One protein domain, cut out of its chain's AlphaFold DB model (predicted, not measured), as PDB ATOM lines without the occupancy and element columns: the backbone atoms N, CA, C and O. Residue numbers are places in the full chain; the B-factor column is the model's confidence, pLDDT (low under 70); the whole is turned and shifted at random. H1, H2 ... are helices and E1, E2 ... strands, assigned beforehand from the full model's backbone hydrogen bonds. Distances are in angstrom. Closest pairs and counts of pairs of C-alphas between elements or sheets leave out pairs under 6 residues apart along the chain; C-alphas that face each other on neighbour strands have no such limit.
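Overview. This is residues 5 to 92 and 182 to 236 of the 237 residues of an uncharacterized protein of Micavibrio sp (UniProt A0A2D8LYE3). What does the model look like at first sight? It is a wall of four antiparallel strands with helices gathered towards one face: H2 covers E4 and E3, H1 folds back on H2 near one end of the strands, and the helical hairpin of H3 and H4 sits by the other end. The short H6 sits near the end of E1, and residues 67 to 72 of the link between E2 and E3 stick out. What are its counts and size? There are 143 residues printed, with six named helices and four named strands in the order H1 H2 E1 E2 E3 E4 H3 H4 H5 H6; the sheet runs E1 E2 E4 E3, and the class is mixed, helices and strands. The whole is compact and rounded, with a radius of gyration of the C-alphas of 14.4 A and spans of 40 by 32 by 31 A.

Along the chain. Where do the first helices lie? H1 holds residues 5 to 12 and begins with C-alpha 5 at (-36.690, 8.338, 48.535). H2 holds residues 14 to 26 and is 18.1 A long from first to last C-alpha. Where are the strands? E1 is residues 45 to 49; E2, residues 54 to 60, is 19.6 A long. E3 is residues 77 to 81, and E4, residues 84 to 90, is 19.1 A long and begins with C-alpha 84 at (-44.786, 6.286, 39.590). What follows the cut? H3, residues 183 to 195, is 18.6 A long, and H4, residues 199 to 210, is 16.4 A long. H5 is residues 217 to 220, and H6 is residues 230 to 235, ending with C-alpha 235 at (-35.977, -6.742, 60.704).

Arrangement. How do H1 and H2 stand to each other and to the sheet? They form a helical hairpin and touch, the closest C-alphas being those of Ser 9 and Gly 17, 4.5 A apart, at a steep tilt of 41 degrees, opposite ways. H2 is on the sheet at a height of 9.3 A over the sheet, lies over E4 and E3, and runs along the strands, at 15 degrees to E3 on the local plane; H2 and the sheet E1 E2 E4 E3 form two layers, a helix on one face of a sheet. H1 only grazes the sheet with residues 7 to 12. How are the strands paired? E1 and E2 are an antiparallel hairpin with N 47 and O 56 at 2.8 A; E2 and E4 are antiparallel with N 57 and O 87 at 2.8 A; E3 and E4 are an antiparallel hairpin with N 79 and O 86 at 2.8 A. The sheet is strongly twisted, but only just, with C-alphas up to 4.3 A off its best plane. Where are the later helices? H3 and H4 form a helical hairpin and touch at a shallow tilt of 21 degrees, opposite ways, with the C-alphas of Ser 188 and Phe 201 closest at 5.5 A. H3, H4 and H6 only graze the sheet, and H5 is only just not on it, with 4 pairs of C-alphas within 10 A. How do the helix backbones run? Every O i to N i+4 pair is within hydrogen-bond range in H1, H2, H3, H4 and H6; H5 is too short for such a pair.

Size, cuts and confidence. How far does it reach? The C-alphas of Gly 13 and Asp 211, the two farthest apart, are 40.2 A from each other. Where is the chain cut, and which links are long? Residues 93 to 181 are not printed, and C-alphas 92 and 182 are 11.3 A apart across the cut. The links H2 to E1 and E2 to E3 are long, with 18 and 16 residues. Where is confidence low? The mean pLDDT of the printed part is 86.4, and residues 216 to 223, 225 to 226 and 228 are under 70.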
ATOM      1  N   ILE A   5     -35.692   7.265  48.517       96.12
ATOM      2  CA  ILE A   5     -36.690   8.338  48.535       96.12
ATOM      3  C   ILE A   5     -36.152   9.540  47.771       96.12
ATOM      4  O   ILE A   5     -36.774   9.977  46.805       96.12
ATOM      5  N   ASP A   6     -34.942   9.981  48.096       96.25
ATOM      6  CA  ASP A   6     -34.265  11.059  47.384       96.25
ATOM      7  C   ASP A   6     -34.080  10.752  45.888       96.25
ATOM      8  O   ASP A   6     -34.198  11.637  45.040       96.25
ATOM      9  N   TYR A   7     -33.742   9.502  45.541       96.00
ATOM     10  CA  TYR A   7     -33.584   9.089  44.145       96.00
ATOM     11  C   TYR A   7     -34.900   9.237  43.376       96.00
ATOM     12  O   TYR A   7     -34.903   9.794  42.278       96.00
ATOM     13  N   ILE A   8     -36.016   8.786  43.949       95.69
ATOM     14  CA  ILE A   8     -37.332   8.926  43.322       95.69
ATOM     15  C   ILE A   8     -37.766  10.395  43.280       95.69
ATOM     16  O   ILE A   8     -38.198  10.843  42.219       95.69
ATOM     17  N   SER A   9     -37.563  11.171  44.350       95.31
ATOM     18  CA  SER A   9     -37.834  12.617  44.372       95.31
ATOM     19  C   SER A   9     -37.080  13.363  43.275       95.31
ATOM     20  O   SER A   9     -37.658  14.184  42.567       95.31
ATOM     21  N   HIS A  10     -35.801  13.036  43.072       94.94
ATOM     22  CA  HIS A  10     -34.967  13.695  42.071       94.94
ATOM     23  C   HIS A  10     -35.513  13.552  40.643       94.94
ATOM     24  O   HIS A  10     -35.416  14.489  39.853       94.94
ATOM     25  N   PHE A  11     -36.073  12.387  40.304       93.56
ATOM     26  CA  PHE A  11     -36.511  12.089  38.939       93.56
ATOM     27  C   PHE A  11     -38.012  12.255  38.704       93.56
ATOM     28  O   PHE A  11     -38.418  12.559  37.583       93.56
ATOM     29  N   HIS A  12     -38.831  12.060  39.737       92.38
ATOM     30  CA  HIS A  12     -40.294  12.039  39.638       92.38
ATOM     31  C   HIS A  12     -40.970  13.130  40.482       92.38
ATOM     32  O   HIS A  12     -42.193  13.261  40.445       92.38
ATOM     33  N   GLY A  13     -40.179  13.949  41.179       93.62
ATOM     34  CA  GLY A  13     -40.616  15.061  42.020       93.62
ATOM     35  C   GLY A  13     -40.856  14.661  43.476       93.62
ATOM     36  O   GLY A  13     -41.231  13.527  43.772       93.62
ATOM     37  N   ASP A  14     -40.704  15.628  44.385       94.75
ATOM     38  CA  ASP A  14     -40.807  15.424  45.841       94.75
ATOM     39  C   ASP A  14     -42.128  14.769  46.271       94.75
ATOM     40  O   ASP A  14     -42.164  13.976  47.205       94.75
ATOM     41  N   SER A  15     -43.222  15.043  45.551       93.88
ATOM     42  CA  SER A  15     -44.522  14.412  45.809       93.88
ATOM     43  C   SER A  15     -44.476  12.884  45.669       93.88
ATOM     44  O   SER A  15     -45.059  12.181  46.491       93.88
ATOM     45  N   ALA A  16     -43.763  12.359  44.665       92.75
ATOM     46  CA  ALA A  16     -43.617  10.918  44.465       92.75
ATOM     47  C   ALA A  16     -42.733  10.284  45.550       92.75
ATOM     48  O   ALA A  16     -43.048   9.199  46.038       92.75
ATOM     49  N   GLY A  17     -41.659  10.969  45.960       94.38
ATOM     50  CA  GLY A  17     -40.802  10.518  47.058       94.38
ATOM     51  C   GLY A  17     -41.535  10.472  48.397       94.38
ATOM     52  O   GLY A  17     -41.515   9.436  49.053       94.38
ATOM     53  N   ASN A  18     -42.266  11.531  48.755       94.38
ATOM     54  CA  ASN A  18     -43.049  11.578  49.995       94.38
ATOM     55  C   ASN A  18     -44.121  10.474  50.032       94.38
ATOM     56  O   ASN A  18     -44.259   9.772  51.028       94.38
ATOM     57  N   GLN A  19     -44.840  10.255  48.926       94.06
ATOM     58  CA  GLN A  19     -45.826   9.169  48.841       94.06
ATOM     59  C   GLN A  19     -45.174   7.782  48.933       94.06
ATOM     60  O   GLN A  19     -45.769   6.854  49.483       94.06
ATOM     61  N   LEU A  20     -43.961   7.617  48.398       95.19
ATOM     62  CA  LEU A  20     -43.197   6.382  48.537       95.19
ATOM     63  C   LEU A  20     -42.751   6.154  49.985       95.19
ATOM     64  O   LEU A  20     -42.854   5.031  50.472       95.19
ATOM     65  N   GLU A  21     -42.313   7.199  50.684       95.19
ATOM     66  CA  GLU A  21     -41.976   7.137  52.109       95.19
ATOM     67  C   GLU A  21     -43.195   6.737  52.952       95.19
ATOM     68  O   GLU A  21     -43.130   5.772  53.716       95.19
ATOM     69  N   GLU A  22     -44.345   7.380  52.729       93.25
ATOM     70  CA  GLU A  22     -45.624   7.006  53.347       93.25
ATOM     71  C   GLU A  22     -46.026   5.559  53.022       93.25
ATOM     72  O   GLU A  22     -46.641   4.874  53.838       93.25
ATOM     73  N   CYS A  23     -45.688   5.072  51.826       93.69
ATOM     74  CA  CYS A  23     -45.945   3.698  51.413       93.69
ATOM     75  C   CYS A  23     -45.105   2.691  52.212       93.69
ATOM     76  O   CYS A  23     -45.654   1.716  52.721       93.69
ATOM     77  N   PHE A  24     -43.806   2.946  52.379       94.00
ATOM     78  CA  PHE A  24     -42.935   2.120  53.221       94.00
ATOM     79  C   PHE A  24     -43.386   2.136  54.686       94.00
ATOM     80  O   PHE A  24     -43.503   1.072  55.291       94.00
ATOM     81  N   ALA A  25     -43.755   3.308  55.214       91.38
ATOM     82  CA  ALA A  25     -44.318   3.429  56.557       91.38
ATOM     83  C   ALA A  25     -45.640   2.655  56.715       91.38
ATOM     84  O   ALA A  25     -45.838   1.974  57.715       91.38
ATOM     85  N   PHE A  26     -46.528   2.700  55.715       90.94
ATOM     86  CA  PHE A  26     -47.770   1.919  55.704       90.94
ATOM     87  C   PHE A  26     -47.519   0.404  55.723       90.94
ATOM     88  O   PHE A  26     -48.291  -0.343  56.319       90.94
ATOM     89  N   TYR A  27     -46.444  -0.050  55.080       90.69
ATOM     90  CA  TYR A  27     -46.026  -1.449  55.112       90.69
ATOM     91  C   TYR A  27     -45.234  -1.826  56.372       90.69
ATOM     92  O   TYR A  27     -44.837  -2.978  56.482       90.69
ATOM     93  N   ASP A  28     -45.006  -0.896  57.306       90.62
ATOM     94  CA  ASP A  28     -44.110  -1.077  58.459       90.62
ATOM     95  C   ASP A  28     -42.707  -1.566  58.045       90.62
ATOM     96  O   ASP A  28     -42.066  -2.399  58.685       90.62
ATOM     97  N   LEU A  29     -42.230  -1.058  56.905       91.94
ATOM     98  CA  LEU A  29     -40.929  -1.385  56.342       91.94
ATOM     99  C   LEU A  29     -40.048  -0.136  56.320       91.94
ATOM    100  O   LEU A  29     -40.491   0.931  55.896       91.94
ATOM    101  N   PRO A  30     -38.769  -0.235  56.709       92.56
ATOM    102  CA  PRO A  30     -37.855   0.881  56.541       92.56
ATOM    103  C   PRO A  30     -37.554   1.148  55.062       92.56
ATOM    104  O   PRO A  30     -37.239   0.224  54.317       92.56
ATOM    105  N   ALA A  31     -37.528   2.420  54.658       93.44
ATOM    106  CA  ALA A  31     -37.103   2.785  53.311       93.44
ATOM    107  C   ALA A  31     -35.637   2.345  53.029       93.44
ATOM    108  O   ALA A  31     -34.768   2.482  53.907       93.44
ATOM    109  N   PRO A  32     -35.338   1.827  51.818       93.62
ATOM    110  CA  PRO A  32     -33.993   1.413  51.422       93.62
ATOM    111  C   PRO A  32     -32.986   2.566  51.315       93.62
ATOM    112  O   PRO A  32     -33.232   3.590  50.673       93.62
ATOM    113  N   ASN A  33     -31.791   2.343  51.859       91.94
ATOM    114  CA  ASN A  33     -30.634   3.219  51.698       91.94
ATOM    115  C   ASN A  33     -29.959   3.055  50.322       91.94
ATOM    116  O   ASN A  33     -30.265   2.163  49.536       91.94
ATOM    117  N   ARG A  34     -28.941   3.884  50.062       85.19
ATOM    118  CA  ARG A  34     -28.158   3.986  48.809       85.19
ATOM    119  C   ARG A  34     -27.708   2.662  48.150       85.19
ATOM    120  O   ARG A  34     -27.509   2.659  46.939       85.19
ATOM    121  N   ASN A  35     -27.516   1.584  48.912       85.75
ATOM    122  CA  ASN A  35     -27.043   0.279  48.418       85.75
ATOM    123  C   ASN A  35     -28.031  -0.862  48.725       85.75
ATOM    124  O   ASN A  35     -27.642  -2.022  48.759       85.75
ATOM    125  N   GLU A  36     -29.286  -0.527  49.002       89.81
ATOM    126  CA  GLU A  36     -30.336  -1.474  49.397       89.81
ATOM    127  C   GLU A  36     -31.412  -1.614  48.298       89.81
ATOM    128  O   GLU A  36     -32.468  -2.205  48.505       89.81
ATOM    129  N   PHE A  37     -31.158  -1.067  47.104       91.69
ATOM    130  CA  PHE A  37     -32.045  -1.162  45.945       91.69
ATOM    131  C   PHE A  37     -31.258  -1.137  44.631       91.69
ATOM    132  O   PHE A  37     -30.124  -0.657  44.566       91.69
ATOM    133  N   ILE A  38     -31.881  -1.633  43.565       88.69
ATOM    134  CA  ILE A  38     -31.351  -1.598  42.199       88.69
ATOM    135  C   ILE A  38     -32.049  -0.491  41.424       88.69
ATOM    136  O   ILE A  38     -33.270  -0.383  41.461       88.69
ATOM    137  N   LYS A  39     -31.280   0.308  40.689       89.62
ATOM    138  CA  LYS A  39     -31.811   1.303  39.752       89.62
ATOM    139  C   LYS A  39     -32.075   0.643  38.408       89.62
ATOM    140  O   LYS A  39     -31.225  -0.096  37.915       89.62
ATOM    141  N   THR A  40     -33.217   0.939  37.811       84.94
ATOM    142  CA  THR A  40     -33.633   0.371  36.526       84.94
ATOM    143  C   THR A  40     -33.538   1.406  35.403       84.94
ATOM    144  O   THR A  40     -33.476   2.615  35.637       84.94
ATOM    145  N   SER A  41     -33.478   0.941  34.153       80.56
ATOM    146  CA  SER A  41     -33.293   1.796  32.967       80.56
ATOM    147  C   SER A  41     -34.470   2.732  32.677       80.56
ATOM    148  O   SER A  41     -34.323   3.715  31.955       80.56
ATOM    149  N   ASP A  42     -35.639   2.434  33.236       78.06
ATOM    150  CA  ASP A  42     -36.845   3.262  33.203       78.06
ATOM    151  C   ASP A  42     -36.858   4.371  34.264       78.06
ATOM    152  O   ASP A  42     -37.878   5.042  34.427       78.06
ATOM    153  N   ILE A  43     -35.734   4.598  34.956       88.38
ATOM    154  CA  ILE A  43     -35.641   5.550  36.071       88.38
ATOM    155  C   ILE A  43     -36.537   5.094  37.244       88.38
ATOM    156  O   ILE A  43     -37.025   5.884  38.048       88.38
ATOM    157  N   GLY A  44     -36.767   3.786  37.337       91.38
ATOM    158  CA  GLY A  44     -37.418   3.124  38.453       91.38
ATOM    159  C   GLY A  44     -36.420   2.574  39.469       91.38
ATOM    160  O   GLY A  44     -35.220   2.899  39.459       91.38
ATOM    161  N   ALA A  45     -36.933   1.715  40.346       92.56
ATOM    162  CA  ALA A  45     -36.135   0.981  41.314       92.56
ATOM    163  C   ALA A  45     -36.725  -0.399  41.633       92.56
ATOM    164  O   ALA A  45     -37.935  -0.606  41.575       92.56
ATOM    165  N   ILE A  46     -35.858  -1.332  42.019       90.75
ATOM    166  CA  ILE A  46     -36.220  -2.666  42.498       90.75
ATOM    167  C   ILE A  46     -35.672  -2.849  43.911       90.75
ATOM    168  O   ILE A  46     -34.496  -2.591  44.171       90.75
ATOM    169  N   VAL A  47     -36.524  -3.330  44.808       91.69
ATOM    170  CA  VAL A  47     -36.214  -3.584  46.213       91.69
ATOM    171  C   VAL A  47     -36.587  -5.026  46.538       91.69
ATOM    172  O   VAL A  47     -37.729  -5.437  46.338       91.69
ATOM    173  N   PHE A  48     -35.634  -5.799  47.055       88.81
ATOM    174  CA  PHE A  48     -35.854  -7.210  47.370       88.81
ATOM    175  C   PHE A  48     -36.288  -7.394  48.817       88.81
ATOM    176  O   PHE A  48     -35.566  -7.035  49.746       88.81
ATOM    177  N   LEU A  49     -37.438  -8.032  49.003       89.81
ATOM    178  CA  LEU A  49     -37.984  -8.420  50.295       89.81
ATOM    179  C   LEU A  49     -37.781  -9.926  50.490       89.81
ATOM    180  O   LEU A  49     -38.735 -10.706  50.518       89.81
ATOM    181  N   GLU A  50     -36.511 -10.339  50.579       86.56
ATOM    182  CA  GLU A  50     -36.112 -11.754  50.641       86.56
ATOM    183  C   GLU A  50     -36.858 -12.550  51.716       86.56
ATOM    184  O   GLU A  50     -37.360 -13.614  51.353       86.56
ATOM    185  N   PRO A  51     -37.021 -12.076  52.973       87.75
ATOM    186  CA  PRO A  51     -37.744 -12.825  54.005       87.75
ATOM    187  C   PRO A  51     -39.142 -13.271  53.566       87.75
ATOM    188  O   PRO A  51     -39.518 -14.412  53.807       87.75
ATOM    189  N   TYR A  52     -39.835 -12.421  52.810       90.94
ATOM    190  CA  TYR A  52     -41.209 -12.634  52.355       90.94
ATOM    191  C   TYR A  52     -41.303 -13.285  50.972       90.94
ATOM    192  O   TYR A  52     -42.394 -13.590  50.506       90.94
ATOM    193  N   GLY A  53     -40.179 -13.476  50.275       89.38
ATOM    194  CA  GLY A  53     -40.192 -13.990  48.907       89.38
ATOM    195  C   GLY A  53     -40.829 -13.005  47.922       89.38
ATOM    196  O   GLY A  53     -41.457 -13.435  46.958       89.38
ATOM    197  N   LEU A  54     -40.695 -11.697  48.171       91.56
ATOM    198  CA  LEU A  54     -41.323 -10.627  47.394       91.56
ATOM    199  C   LEU A  54     -40.289  -9.667  46.802       91.56
ATOM    200  O   LEU A  54     -39.134  -9.598  47.228       91.56
ATOM    201  N   THR A  55     -40.731  -8.877  45.830       90.75
ATOM    202  CA  THR A  55     -39.971  -7.757  45.271       90.75
ATOM    203  C   THR A  55     -40.884  -6.546  45.130       90.75
ATOM    204  O   THR A  55     -41.958  -6.659  44.546       90.75
ATOM    205  N   PHE A  56     -40.463  -5.379  45.618       92.75
ATOM    206  CA  PHE A  56     -41.109  -4.118  45.264       92.75
ATOM    207  C   PHE A  56     -40.453  -3.549  44.016       92.75
ATOM    208  O   PHE A  56     -39.230  -3.418  43.943       92.75
ATOM    209  N   ARG A  57     -41.273  -3.191  43.035       91.88
ATOM    210  CA  ARG A  57     -40.842  -2.566  41.793       91.88
ATOM    211  C   ARG A  57     -41.503  -1.203  41.660       91.88
ATOM    212  O   ARG A  57     -42.719  -1.107  41.559       91.88
ATOM    213  N   ILE A  58     -40.692  -0.156  41.630       93.44
ATOM    214  CA  ILE A  58     -41.124   1.218  41.412       93.44
ATOM    215  C   ILE A  58     -40.928   1.527  39.934       93.44
ATOM    216  O   ILE A  58     -39.802   1.489  39.446       93.44
ATOM    217  N   THR A  59     -42.018   1.814  39.232       90.12
ATOM    218  CA  THR A  59     -42.036   1.986  37.773       90.12
ATOM    219  C   THR A  59     -42.777   3.272  37.415       90.12
ATOM    220  O   THR A  59     -43.761   3.617  38.066       90.12
ATOM    221  N   ASN A  60     -42.353   3.978  36.364       85.81
ATOM    222  CA  ASN A  60     -43.132   5.099  35.830       85.81
ATOM    223  C   ASN A  60     -44.442   4.575  35.213       85.81
ATOM    224  O   ASN A  60     -44.409   3.810  34.248       85.81
ATOM    225  N   GLN A  61     -45.586   4.982  35.768       80.44
ATOM    226  CA  GLN A  61     -46.884   4.383  35.436       80.44
ATOM    227  C   GLN A  61     -47.402   4.784  34.049       80.44
ATOM    228  O   GLN A  61     -48.118   4.013  33.415       80.44
ATOM    229  N   GLU A  62     -47.059   5.990  33.590       78.88
ATOM    230  CA  GLU A  62     -47.477   6.510  32.283       78.88
ATOM    231  C   GLU A  62     -46.679   5.841  31.172       78.88
ATOM    232  O   GLU A  62     -47.193   5.526  30.101       78.88
ATOM    233  N   ARG A  63     -45.401   5.611  31.470       73.00
ATOM    234  CA  ARG A  63     -44.439   4.986  30.587       73.00
ATOM    235  C   ARG A  63     -44.755   3.476  30.496       73.00
ATOM    236  O   ARG A  63     -44.965   2.946  29.411       73.00
ATOM    237  N   TYR A  64     -44.883   2.780  31.619       74.75
ATOM    238  CA  TYR A  64     -45.051   1.322  31.643       74.75
ATOM    239  C   TYR A  64     -46.358   0.919  32.350       74.75
ATOM    240  O   TYR A  64     -46.353   0.543  33.534       74.75
ATOM    241  N   PRO A  65     -47.502   0.995  31.641       71.38
ATOM    242  CA  PRO A  65     -48.779   0.552  32.185       71.38
ATOM    243  C   PRO A  65     -48.772  -0.963  32.435       71.38
ATOM    244  O   PRO A  65     -47.939  -1.698  31.901       71.38
ATOM    245  N   HIS A  66     -49.711  -1.445  33.252       71.62
ATOM    246  CA  HIS A  66     -49.928  -2.887  33.372       71.62
ATOM    247  C   HIS A  66     -50.396  -3.463  32.036       71.62
ATOM    248  O   HIS A  66     -51.226  -2.875  31.340       71.62
ATOM    249  N   PHE A  67     -49.868  -4.635  31.697       70.12
ATOM    250  CA  PHE A  67     -50.348  -5.422  30.573       70.12
ATOM    251  C   PHE A  67     -51.260  -6.523  31.102       70.12
ATOM    252  O   PHE A  67     -50.832  -7.330  31.924       70.12
ATOM    253  N   GLU A  68     -52.481  -6.602  30.580       72.62
ATOM    254  CA  GLU A  68     -53.384  -7.739  30.786       72.62
ATOM    255  C   GLU A  68     -52.895  -8.944  29.968       72.62
ATOM    256  O   GLU A  68     -53.446  -9.299  28.926       72.62
ATOM    257  N   ASN A  69     -51.783  -9.548  30.386       77.62
ATOM    258  CA  ASN A  69     -51.274 -10.752  29.751       77.62
ATOM    259  C   ASN A  69     -50.638 -11.682  30.772       77.62
ATOM    260  O   ASN A  69     -49.695 -11.311  31.470       77.62
ATOM    261  N   THR A  70     -51.108 -12.925  30.801       81.19
ATOM    262  CA  THR A  70     -50.635 -13.926  31.754       81.19
ATOM    263  C   THR A  70     -49.139 -14.200  31.604       81.19
ATOM    264  O   THR A  70     -48.483 -14.506  32.596       81.19
ATOM    265  N   HIS A  71     -48.558 -14.056  30.408       86.56
ATOM    266  CA  HIS A  71     -47.128 -14.242  30.135       86.56
ATOM    267  C   HIS A  71     -46.232 -13.093  30.616       86.56
ATOM    268  O   HIS A  71     -45.017 -13.190  30.472       86.56
ATOM    269  N   ILE A  72     -46.797 -12.035  31.190       87.06
ATOM    270  CA  ILE A  72     -46.067 -10.982  31.898       87.06
ATOM    271  C   ILE A  72     -46.404 -11.130  33.382       87.06
ATOM    272  O   ILE A  72     -47.558 -11.387  33.729       87.06
ATOM    273  N   LEU A  73     -45.396 -11.022  34.248       87.50
ATOM    274  CA  LEU A  73     -45.572 -11.163  35.687       87.50
ATOM    275  C   LEU A  73     -46.586 -10.131  36.186       87.50
ATOM    276  O   LEU A  73     -46.386  -8.927  36.031       87.50
ATOM    277  N   GLN A  74     -47.664 -10.629  36.785       86.88
ATOM    278  CA  GLN A  74     -48.702  -9.798  37.371       86.88
ATOM    279  C   GLN A  74     -48.395  -9.566  38.851       86.88
ATOM    280  O   GLN A  74     -48.106 -10.539  39.561       86.88
ATOM    281  N   PRO A  75     -48.479  -8.319  39.343       90.19
ATOM    282  CA  PRO A  75     -48.234  -8.040  40.746       90.19
ATOM    283  C   PRO A  75     -49.267  -8.730  41.647       90.19
ATOM    284  O   PRO A  75     -50.375  -9.083  41.237       90.19
ATOM    285  N   LEU A  76     -48.897  -8.922  42.909       90.56
ATOM    286  CA  LEU A  76     -49.804  -9.313  43.985       90.56
ATOM    287  C   LEU A  76     -50.621  -8.120  44.495       90.56
ATOM    288  O   LEU A  76     -51.761  -8.269  44.930       90.56
ATOM    289  N   GLY A  77     -50.009  -6.940  44.442       89.81
ATOM    290  CA  GLY A  77     -50.539  -5.681  44.937       89.81
ATOM    291  C   GLY A  77     -49.885  -4.516  44.207       89.81
ATOM    292  O   GLY A  77     -48.716  -4.604  43.845       89.81
ATOM    293  N   SER A  78     -50.612  -3.421  44.011       90.31
ATOM    294  CA  SER A  78     -50.064  -2.210  43.396       90.31
ATOM    295  C   SER A  78     -50.582  -0.969  44.104       90.31
ATOM    296  O   SER A  78     -51.730  -0.941  44.556       90.31
ATOM    297  N   LYS A  79     -49.747   0.068  44.180       87.62
ATOM    298  CA  LYS A  79     -50.115   1.378  44.716       87.62
ATOM    299  C   LYS A  79     -49.591   2.491  43.800       87.62
ATOM    300  O   LYS A  79     -48.377   2.572  43.597       87.62
ATOM    301  N   PRO A  80     -50.464   3.335  43.222       88.44
ATOM    302  CA  PRO A  80     -50.031   4.527  42.498       88.44
ATOM    303  C   PRO A  80     -49.487   5.570  43.485       88.44
ATOM    304  O   PRO A  80     -50.062   5.765  44.554       88.44
ATOM    305  N   LEU A  81     -48.384   6.225  43.122       87.06
ATOM    306  CA  LEU A  81     -47.631   7.184  43.939       87.06
ATOM    307  C   LEU A  81     -47.309   8.439  43.103       87.06
ATOM    308  O   LEU A  81     -46.153   8.762  42.823       87.06
ATOM    309  N   GLY A  82     -48.346   9.112  42.606       83.19
ATOM    310  CA  GLY A  82     -48.188  10.220  41.663       83.19
ATOM    311  C   GLY A  82     -47.865   9.715  40.257       83.19
ATOM    312  O   GLY A  82     -48.712   9.078  39.645       83.19
ATOM    313  N   THR A  83     -46.677  10.025  39.732       84.62
ATOM    314  CA  THR A  83     -46.217   9.645  38.375       84.62
ATOM    315  C   THR A  83     -45.591   8.247  38.312       84.62
ATOM    316  O   THR A  83     -45.399   7.689  37.227       84.62
ATOM    317  N   VAL A  84     -45.289   7.656  39.468       90.31
ATOM    318  CA  VAL A  84     -44.786   6.286  39.590       90.31
ATOM    319  C   VAL A  84     -45.815   5.390  40.264       90.31
ATOM    320  O   VAL A  84     -46.769   5.851  40.884       90.31
ATOM    321  N   ARG A  85     -45.611   4.083  40.149       91.12
ATOM    322  CA  ARG A  85     -46.380   3.041  40.823       91.12
ATOM    323  C   ARG A  85     -45.412   2.106  41.530       91.12
ATOM    324  O   ARG A  85     -44.382   1.756  40.955       91.12
ATOM    325  N   LEU A  86     -45.754   1.700  42.747       92.75
ATOM    326  CA  LEU A  86     -45.104   0.593  43.437       92.75
ATOM    327  C   LEU A  86     -45.920  -0.675  43.191       92.75
ATOM    328  O   LEU A  86     -47.090  -0.744  43.558       92.75
ATOM    329  N   ASP A  87     -45.286  -1.662  42.574       92.62
ATOM    330  CA  ASP A  87     -45.815  -3.002  42.354       92.62
ATOM    331  C   ASP A  87     -45.154  -3.978  43.333       92.62
ATOM    332  O   ASP A  87     -43.927  -4.042  43.427       92.62
ATOM    333  N   ILE A  88     -45.962  -4.752  44.051       92.56
ATOM    334  CA  ILE A  88     -45.527  -5.868  44.887       92.56
ATOM    335  C   ILE A  88     -45.568  -7.119  44.026       92.56
ATOM    336  O   ILE A  88     -46.630  -7.694  43.807       92.56
ATOM    337  N   ASN A  89     -44.420  -7.548  43.530       90.88
ATOM    338  CA  ASN A  89     -44.303  -8.742  42.711       90.88
ATOM    339  C   ASN A  89     -43.968  -9.958  43.572       90.88
ATOM    340  O   ASN A  89     -43.174  -9.873  44.517       90.88
ATOM    341  N   SER A  90     -44.546 -11.102  43.209       88.56
ATOM    342  CA  SER A  90     -44.100 -12.383  43.736       88.56
ATOM    343  C   SER A  90     -42.653 -12.636  43.321       88.56
ATOM    344  O   SER A  90     -42.223 -12.303  42.213       88.56
ATOM    345  N   GLY A  91     -41.880 -13.237  44.222       82.25
ATOM    346  CA  GLY A  91     -40.622 -13.859  43.853       82.25
ATOM    347  C   GLY A  91     -40.884 -14.987  42.859       82.25
ATOM    348  O   GLY A  91     -41.786 -15.804  43.057       82.25
ATOM    349  N   VAL A  92     -40.079 -15.031  41.802       81.75
ATOM    350  CA  VAL A  92     -40.109 -16.078  40.778       81.75
ATOM    351  C   VAL A  92     -38.786 -16.832  40.726       81.75
ATOM    352  O   VAL A  92     -37.719 -16.252  40.949       81.75
ATOM    353  N   TYR A 182     -51.171 -17.557  42.672       86.19
ATOM    354  CA  TYR A 182     -51.058 -16.466  43.647       86.19
ATOM    355  C   TYR A 182     -52.383 -15.752  43.970       86.19
ATOM    356  O   TYR A 182     -52.379 -14.738  44.671       86.19
ATOM    357  N   SER A 183     -53.529 -16.269  43.516       84.69
ATOM    358  CA  SER A 183     -54.864 -15.702  43.795       84.69
ATOM    359  C   SER A 183     -55.146 -15.501  45.295       84.69
ATOM    360  O   SER A 183     -55.669 -14.460  45.705       84.69
ATOM    361  N   ASN A 184     -54.722 -16.451  46.133       89.00
ATOM    362  CA  ASN A 184     -54.848 -16.359  47.590       89.00
ATOM    363  C   ASN A 184     -54.017 -15.206  48.171       89.00
ATOM    364  O   ASN A 184     -54.502 -14.472  49.029       89.00
ATOM    365  N   LEU A 185     -52.799 -14.990  47.663       92.19
ATOM    366  CA  LEU A 185     -51.932 -13.896  48.110       92.19
ATOM    367  C   LEU A 185     -52.467 -12.525  47.673       92.19
ATOM    368  O   LEU A 185     -52.420 -11.580  48.455       92.19
ATOM    369  N   ARG A 186     -53.054 -12.416  46.470       90.69
ATOM    370  CA  ARG A 186     -53.762 -11.192  46.031       90.69
ATOM    371  C   ARG A 186     -54.960 -10.880  46.921       90.69
ATOM    372  O   ARG A 186     -55.195  -9.728  47.289       90.69
ATOM    373  N   THR A 187     -55.704 -11.916  47.303       89.81
ATOM    374  CA  THR A 187     -56.829 -11.792  48.237       89.81
ATOM    375  C   THR A 187     -56.348 -11.321  49.609       89.81
ATOM    376  O   THR A 187     -56.910 -10.370  50.155       89.81
ATOM    377  N   SER A 188     -55.273 -11.922  50.128       92.81
ATOM    378  CA  SER A 188     -54.634 -11.514  51.382       92.81
ATOM    379  C   SER A 188     -54.193 -10.047  51.342       92.81
ATOM    380  O   SER A 188     -54.603  -9.266  52.202       92.81
ATOM    381  N   TYR A 189     -53.504  -9.620  50.276       93.31
ATOM    382  CA  TYR A 189     -53.114  -8.221  50.069       93.31
ATOM    383  C   TYR A 189     -54.315  -7.264  50.106       93.31
ATOM    384  O   TYR A 189     -54.283  -6.235  50.787       93.31
ATOM    385  N   SER A 190     -55.400  -7.604  49.402       88.94
ATOM    386  CA  SER A 190     -56.619  -6.783  49.369       88.94
ATOM    387  C   SER A 190     -57.247  -6.628  50.757       88.94
ATOM    388  O   SER A 190     -57.665  -5.531  51.137       88.94
ATOM    389  N   ILE A 191     -57.303  -7.713  51.535       88.00
ATOM    390  CA  ILE A 191     -57.843  -7.709  52.900       88.00
ATOM    391  C   ILE A 191     -56.946  -6.890  53.834       88.00
ATOM    392  O   ILE A 191     -57.458  -6.033  54.557       88.00
ATOM    393  N   ALA A 192     -55.633  -7.124  53.796       90.88
ATOM    394  CA  ALA A 192     -54.630  -6.425  54.595       90.88
ATOM    395  C   ALA A 192     -54.670  -4.909  54.350       90.88
ATOM    396  O   ALA A 192     -54.768  -4.119  55.291       90.88
ATOM    397  N   THR A 193     -54.742  -4.504  53.078       88.69
ATOM    398  CA  THR A 193     -54.842  -3.093  52.685       88.69
ATOM    399  C   THR A 193     -56.107  -2.438  53.246       88.69
ATOM    400  O   THR A 193     -56.040  -1.358  53.828       88.69
ATOM    401  N   LYS A 194     -57.269  -3.102  53.136       88.62
ATOM    402  CA  LYS A 194     -58.545  -2.587  53.674       88.62
ATOM    403  C   LYS A 194     -58.533  -2.442  55.194       88.62
ATOM    404  O   LYS A 194     -59.210  -1.565  55.724       88.62
ATOM    405  N   LYS A 195     -57.792  -3.305  55.889       90.88
ATOM    406  CA  LYS A 195     -57.653  -3.280  57.349       90.88
ATOM    407  C   LYS A 195     -56.517  -2.380  57.838       90.88
ATOM    408  O   LYS A 195     -56.449  -2.139  59.036       90.88
ATOM    409  N   SER A 196     -55.674  -1.869  56.934       88.00
ATOM    410  CA  SER A 196     -54.421  -1.179  57.277       88.00
ATOM    411  C   SER A 196     -53.522  -2.017  58.193       88.00
ATOM    412  O   SER A 196     -52.887  -1.492  59.100       88.00
ATOM    413  N   ASP A 197     -53.505  -3.328  57.960       91.62
ATOM    414  CA  ASP A 197     -52.700  -4.288  58.709       91.62
ATOM    415  C   ASP A 197     -51.993  -5.214  57.722       91.62
ATOM    416  O   ASP A 197     -52.544  -6.210  57.249       91.62
ATOM    417  N   MET A 198     -50.774  -4.817  57.365       93.19
ATOM    418  CA  MET A 198     -49.962  -5.487  56.354       93.19
ATOM    419  C   MET A 198     -49.187  -6.683  56.913       93.19
ATOM    420  O   MET A 198     -48.687  -7.484  56.124       93.19
ATOM    421  N   SER A 199     -49.162  -6.856  58.240       92.88
ATOM    422  CA  SER A 199     -48.507  -7.995  58.893       92.88
ATOM    423  C   SER A 199     -49.093  -9.325  58.415       92.88
ATOM    424  O   SER A 199     -48.348 -10.203  57.996       92.88
ATOM    425  N   VAL A 200     -50.425  -9.415  58.313       92.44
ATOM    426  CA  VAL A 200     -51.137 -10.605  57.817       92.44
ATOM    427  C   VAL A 200     -50.689 -10.990  56.405       92.44
ATOM    428  O   VAL A 200     -50.457 -12.162  56.121       92.44
ATOM    429  N   PHE A 201     -50.533 -10.006  55.517       95.31
ATOM    430  CA  PHE A 201     -50.079 -10.264  54.151       95.31
ATOM    431  C   PHE A 201     -48.626 -10.749  54.114       95.31
ATOM    432  O   PHE A 201     -48.302 -11.671  53.363       95.31
ATOM    433  N   PHE A 202     -47.744 -10.154  54.919       95.06
ATOM    434  CA  PHE A 202     -46.346 -10.575  54.994       95.06
ATOM    435  C   PHE A 202     -46.171 -11.947  55.653       95.06
ATOM    436  O   PHE A 202     -45.316 -12.717  55.210       95.06
ATOM    437  N   ASP A 203     -47.004 -12.299  56.629       95.31
ATOM    438  CA  ASP A 203     -47.045 -13.636  57.228       95.31
ATOM    439  C   ASP A 203     -47.499 -14.684  56.205       95.31
ATOM    440  O   ASP A 203     -46.839 -15.712  56.034       95.31
ATOM    441  N   ASP A 204     -48.564 -14.398  55.447       95.44
ATOM    442  CA  ASP A 204     -49.031 -15.271  54.364       95.44
ATOM    443  C   ASP A 204     -47.952 -15.463  53.284       95.44
ATOM    444  O   ASP A 204     -47.758 -16.573  52.786       95.44
ATOM    445  N   CYS A 205     -47.212 -14.404  52.943       94.62
ATOM    446  CA  CYS A 205     -46.099 -14.488  51.996       94.62
ATOM    447  C   CYS A 205     -44.910 -15.278  52.563       94.62
ATOM    448  O   CYS A 205     -44.335 -16.101  51.851       94.62
ATOM    449  N   SER A 206     -44.566 -15.088  53.840       93.75
ATOM    450  CA  SER A 206     -43.521 -15.870  54.519       93.75
ATOM    451  C   SER A 206     -43.849 -17.357  54.477       93.75
ATOM    452  O   SER A 206     -43.027 -18.164  54.048       93.75
ATOM    453  N   LYS A 207     -45.089 -17.711  54.819       94.06
ATOM    454  CA  LYS A 207     -45.569 -19.089  54.760       94.06
ATOM    455  C   LYS A 207     -45.555 -19.638  53.335       94.06
ATOM    456  O   LYS A 207     -45.047 -20.727  53.100       94.06
ATOM    457  N   ALA A 208     -46.038 -18.869  52.359       92.12
ATOM    458  CA  ALA A 208     -45.985 -19.265  50.953       92.12
ATOM    459  C   ALA A 208     -44.544 -19.489  50.465       92.12
ATOM    460  O   ALA A 208     -44.299 -20.357  49.628       92.12
ATOM    461  N   LYS A 209     -43.574 -18.730  50.976       90.56
ATOM    462  CA  LYS A 209     -42.156 -18.955  50.694       90.56
ATOM    463  C   LYS A 209     -41.645 -20.246  51.341       90.56
ATOM    464  O   LYS A 209     -40.965 -21.016  50.665       90.56
ATOM    465  N   GLU A 210     -41.970 -20.500  52.608       90.38
ATOM    466  CA  GLU A 210     -41.612 -21.743  53.316       90.38
ATOM    467  C   GLU A 210     -42.191 -22.987  52.628       90.38
ATOM    468  O   GLU A 210     -41.488 -23.982  52.452       90.38
ATOM    469  N   ASP A 211     -43.428 -22.885  52.143       88.56
ATOM    470  CA  ASP A 211     -44.121 -23.926  51.378       88.56
ATOM    471  C   ASP A 211     -43.577 -24.070  49.937       88.56
ATOM    472  O   ASP A 211     -43.991 -24.952  49.182       88.56
ATOM    473  N   GLY A 212     -42.634 -23.211  49.528       85.81
ATOM    474  CA  GLY A 212     -41.985 -23.236  48.217       85.81
ATOM    475  C   GLY A 212     -42.816 -22.650  47.070       85.81
ATOM    476  O   GLY A 212     -42.407 -22.779  45.911       85.81
ATOM    477  N   LEU A 213     -43.950 -22.006  47.373       86.75
ATOM    478  CA  LEU A 213     -44.803 -21.305  46.409       86.75
ATOM    479  C   LEU A 213     -44.155 -19.996  45.932       86.75
ATOM    480  O   LEU A 213     -44.142 -19.731  44.732       86.75
ATOM    481  N   LEU A 214     -43.602 -19.194  46.850       87.56
ATOM    482  CA  LEU A 214     -42.824 -17.993  46.518       87.56
ATOM    483  C   LEU A 214     -41.328 -18.301  46.520       87.56
ATOM    484  O   LEU A 214     -40.801 -18.873  47.472       87.56
ATOM    485  N   LYS A 215     -40.620 -17.868  45.473       78.38
ATOM    486  CA  LYS A 215     -39.172 -18.083  45.342       78.38
ATOM    487  C   LYS A 215     -38.476 -16.802  44.919       78.38
ATOM    488  O   LYS A 215     -38.530 -16.419  43.763       78.38
ATOM    489  N   ALA A 216     -37.803 -16.119  45.838       67.25
ATOM    490  CA  ALA A 216     -37.001 -14.939  45.508       67.25
ATOM    491  C   ALA A 216     -35.560 -15.328  45.119       67.25
ATOM    492  O   ALA A 216     -34.586 -14.859  45.718       67.25
ATOM    493  N   ASP A 217     -35.420 -16.178  44.093       63.09
ATOM    494  CA  ASP A 217     -34.119 -16.707  43.639       63.09
ATOM    495  C   ASP A 217     -33.230 -15.636  42.986       63.09
ATOM    496  O   ASP A 217     -32.032 -15.851  42.804       63.09
ATOM    497  N   TRP A 218     -33.772 -14.442  42.720       57.75
ATOM    498  CA  TRP A 218     -33.035 -13.265  42.241       57.75
ATOM    499  C   TRP A 218     -31.795 -12.955  43.087       57.75
ATOM    500  O   TRP A 218     -30.797 -12.454  42.579       57.75
ATOM    501  N   THR A 219     -31.833 -13.292  44.373       52.09
ATOM    502  CA  THR A 219     -30.735 -13.088  45.325       52.09
ATOM    503  C   THR A 219     -29.526 -13.996  45.089       52.09
ATOM    504  O   THR A 219     -28.407 -13.635  45.452       52.09
ATOM    505  N   THR A 220     -29.724 -15.145  44.436       54.84
ATOM    506  CA  THR A 220     -28.640 -16.044  44.006       54.84
ATOM    507  C   THR A 220     -27.942 -15.542  42.743       54.84
ATOM    508  O   THR A 220     -26.864 -16.017  42.382       54.84
ATOM    509  N   HIS A 221     -28.528 -14.543  42.079       59.75
ATOM    510  CA  HIS A 221     -27.973 -13.963  40.876       59.75
ATOM    511  C   HIS A 221     -26.809 -13.012  41.212       59.75
ATOM    512  O   HIS A 221     -26.989 -12.080  42.004       59.75
ATOM    513  N   PRO A 222     -25.626 -13.152  40.577       60.91
ATOM    514  CA  PRO A 222     -24.459 -12.325  40.895       60.91
ATOM    515  C   PRO A 222     -24.736 -10.820  40.816       60.91
ATOM    516  O   PRO A 222     -24.270 -10.065  41.668       60.91
ATOM    517  N   GLN A 223     -25.557 -10.395  39.849       66.44
ATOM    518  CA  GLN A 223     -25.914  -8.987  39.644       66.44
ATOM    519  C   GLN A 223     -26.682  -8.376  40.823       66.44
ATOM    520  O   GLN A 223     -26.570  -7.175  41.049       66.44
ATOM    521  N   TYR A 224     -27.428  -9.178  41.588       70.69
ATOM    522  CA  TYR A 224     -28.306  -8.701  42.666       70.69
ATOM    523  C   TYR A 224     -27.878  -9.193  44.053       70.69
ATOM    524  O   TYR A 224     -28.391  -8.720  45.062       70.69
ATOM    525  N   SER A 225     -26.891 -10.087  44.120       68.62
ATOM    526  CA  SER A 225     -26.358 -10.647  45.369       68.62
ATOM    527  C   SER A 225     -25.976  -9.589  46.416       68.62
ATOM    528  O   SER A 225     -26.195  -9.792  47.604       68.62
ATOM    529  N   HIS A 226     -25.469  -8.432  45.981       69.81
ATOM    530  CA  HIS A 226     -25.024  -7.344  46.857       69.81
ATOM    531  C   HIS A 226     -26.153  -6.570  47.559       69.81
ATOM    532  O   HIS A 226     -25.885  -5.915  48.562       69.81
ATOM    533  N   VAL A 227     -27.391  -6.637  47.055       72.69
ATOM    534  CA  VAL A 227     -28.580  -6.019  47.678       72.69
ATOM    535  C   VAL A 227     -29.469  -7.052  48.378       72.69
ATOM    536  O   VAL A 227     -30.540  -6.717  48.878       72.69
ATOM    537  N   SER A 228     -29.056  -8.320  48.406       68.62
ATOM    538  CA  SER A 228     -29.792  -9.387  49.080       68.62
ATOM    539  C   SER A 228     -29.597  -9.340  50.599       68.62
ATOM    540  O   SER A 228     -28.511  -9.047  51.093       68.62
ATOM    541  N   GLY A 229     -30.649  -9.679  51.349       71.19
ATOM    542  CA  GLY A 229     -30.562  -9.965  52.785       71.19
ATOM    543  C   GLY A 229     -30.572  -8.750  53.714       71.19
ATOM    544  O   GLY A 229     -30.616  -8.932  54.929       71.19
ATOM    545  N   PHE A 230     -30.593  -7.516  53.202       80.75
ATOM    546  CA  PHE A 230     -30.589  -6.347  54.089       80.75
ATOM    547  C   PHE A 230     -31.874  -6.247  54.923       80.75
ATOM    548  O   PHE A 230     -31.793  -5.960  56.112       80.75
ATOM    549  N   TYR A 231     -33.052  -6.552  54.362       82.12
ATOM    550  CA  TYR A 231     -34.289  -6.559  55.154       82.12
ATOM    551  C   TYR A 231     -34.272  -7.617  56.247       82.12
ATOM    552  O   TYR A 231     -34.751  -7.351  57.339       82.12
ATOM    553  N   ARG A 232     -33.651  -8.775  56.005       79.62
ATOM    554  CA  ARG A 232     -33.438  -9.773  57.055       79.62
ATOM    555  C   ARG A 232     -32.656  -9.165  58.226       79.62
ATOM    556  O   ARG A 232     -33.091  -9.246  59.367       79.62
ATOM    557  N   GLN A 233     -31.568  -8.450  57.933       79.69
ATOM    558  CA  GLN A 233     -30.771  -7.759  58.955       79.69
ATOM    559  C   GLN A 233     -31.542  -6.628  59.653       79.69
ATOM    560  O   GLN A 233     -31.477  -6.516  60.874       79.69
ATOM    561  N   ARG A 234     -32.274  -5.793  58.903       81.81
ATOM    562  CA  ARG A 234     -33.013  -4.644  59.458       81.81
ATOM    563  C   ARG A 234     -34.212  -5.059  60.306       81.81
ATOM    564  O   ARG A 234     -34.552  -4.334  61.233       81.81
ATOM    565  N   LEU A 235     -34.824  -6.197  59.989       83.56
ATOM    566  CA  LEU A 235     -35.977  -6.742  60.704       83.56
ATOM    567  C   LEU A 235     -35.581  -7.729  61.817       83.56
ATOM    568  O   LEU A 235     -36.432  -8.121  62.605       83.56
ATOM    569  N   GLY A 236     -34.302  -8.115  61.910       80.38
ATOM    570  CA  GLY A 236     -33.813  -9.054  62.926       80.38
ATOM    571  C   GLY A 236     -34.257 -10.506  62.706       80.38
ATOM    572  O   GLY A 236     -34.502 -11.211  63.684       80.38
TER     573      GLY A 236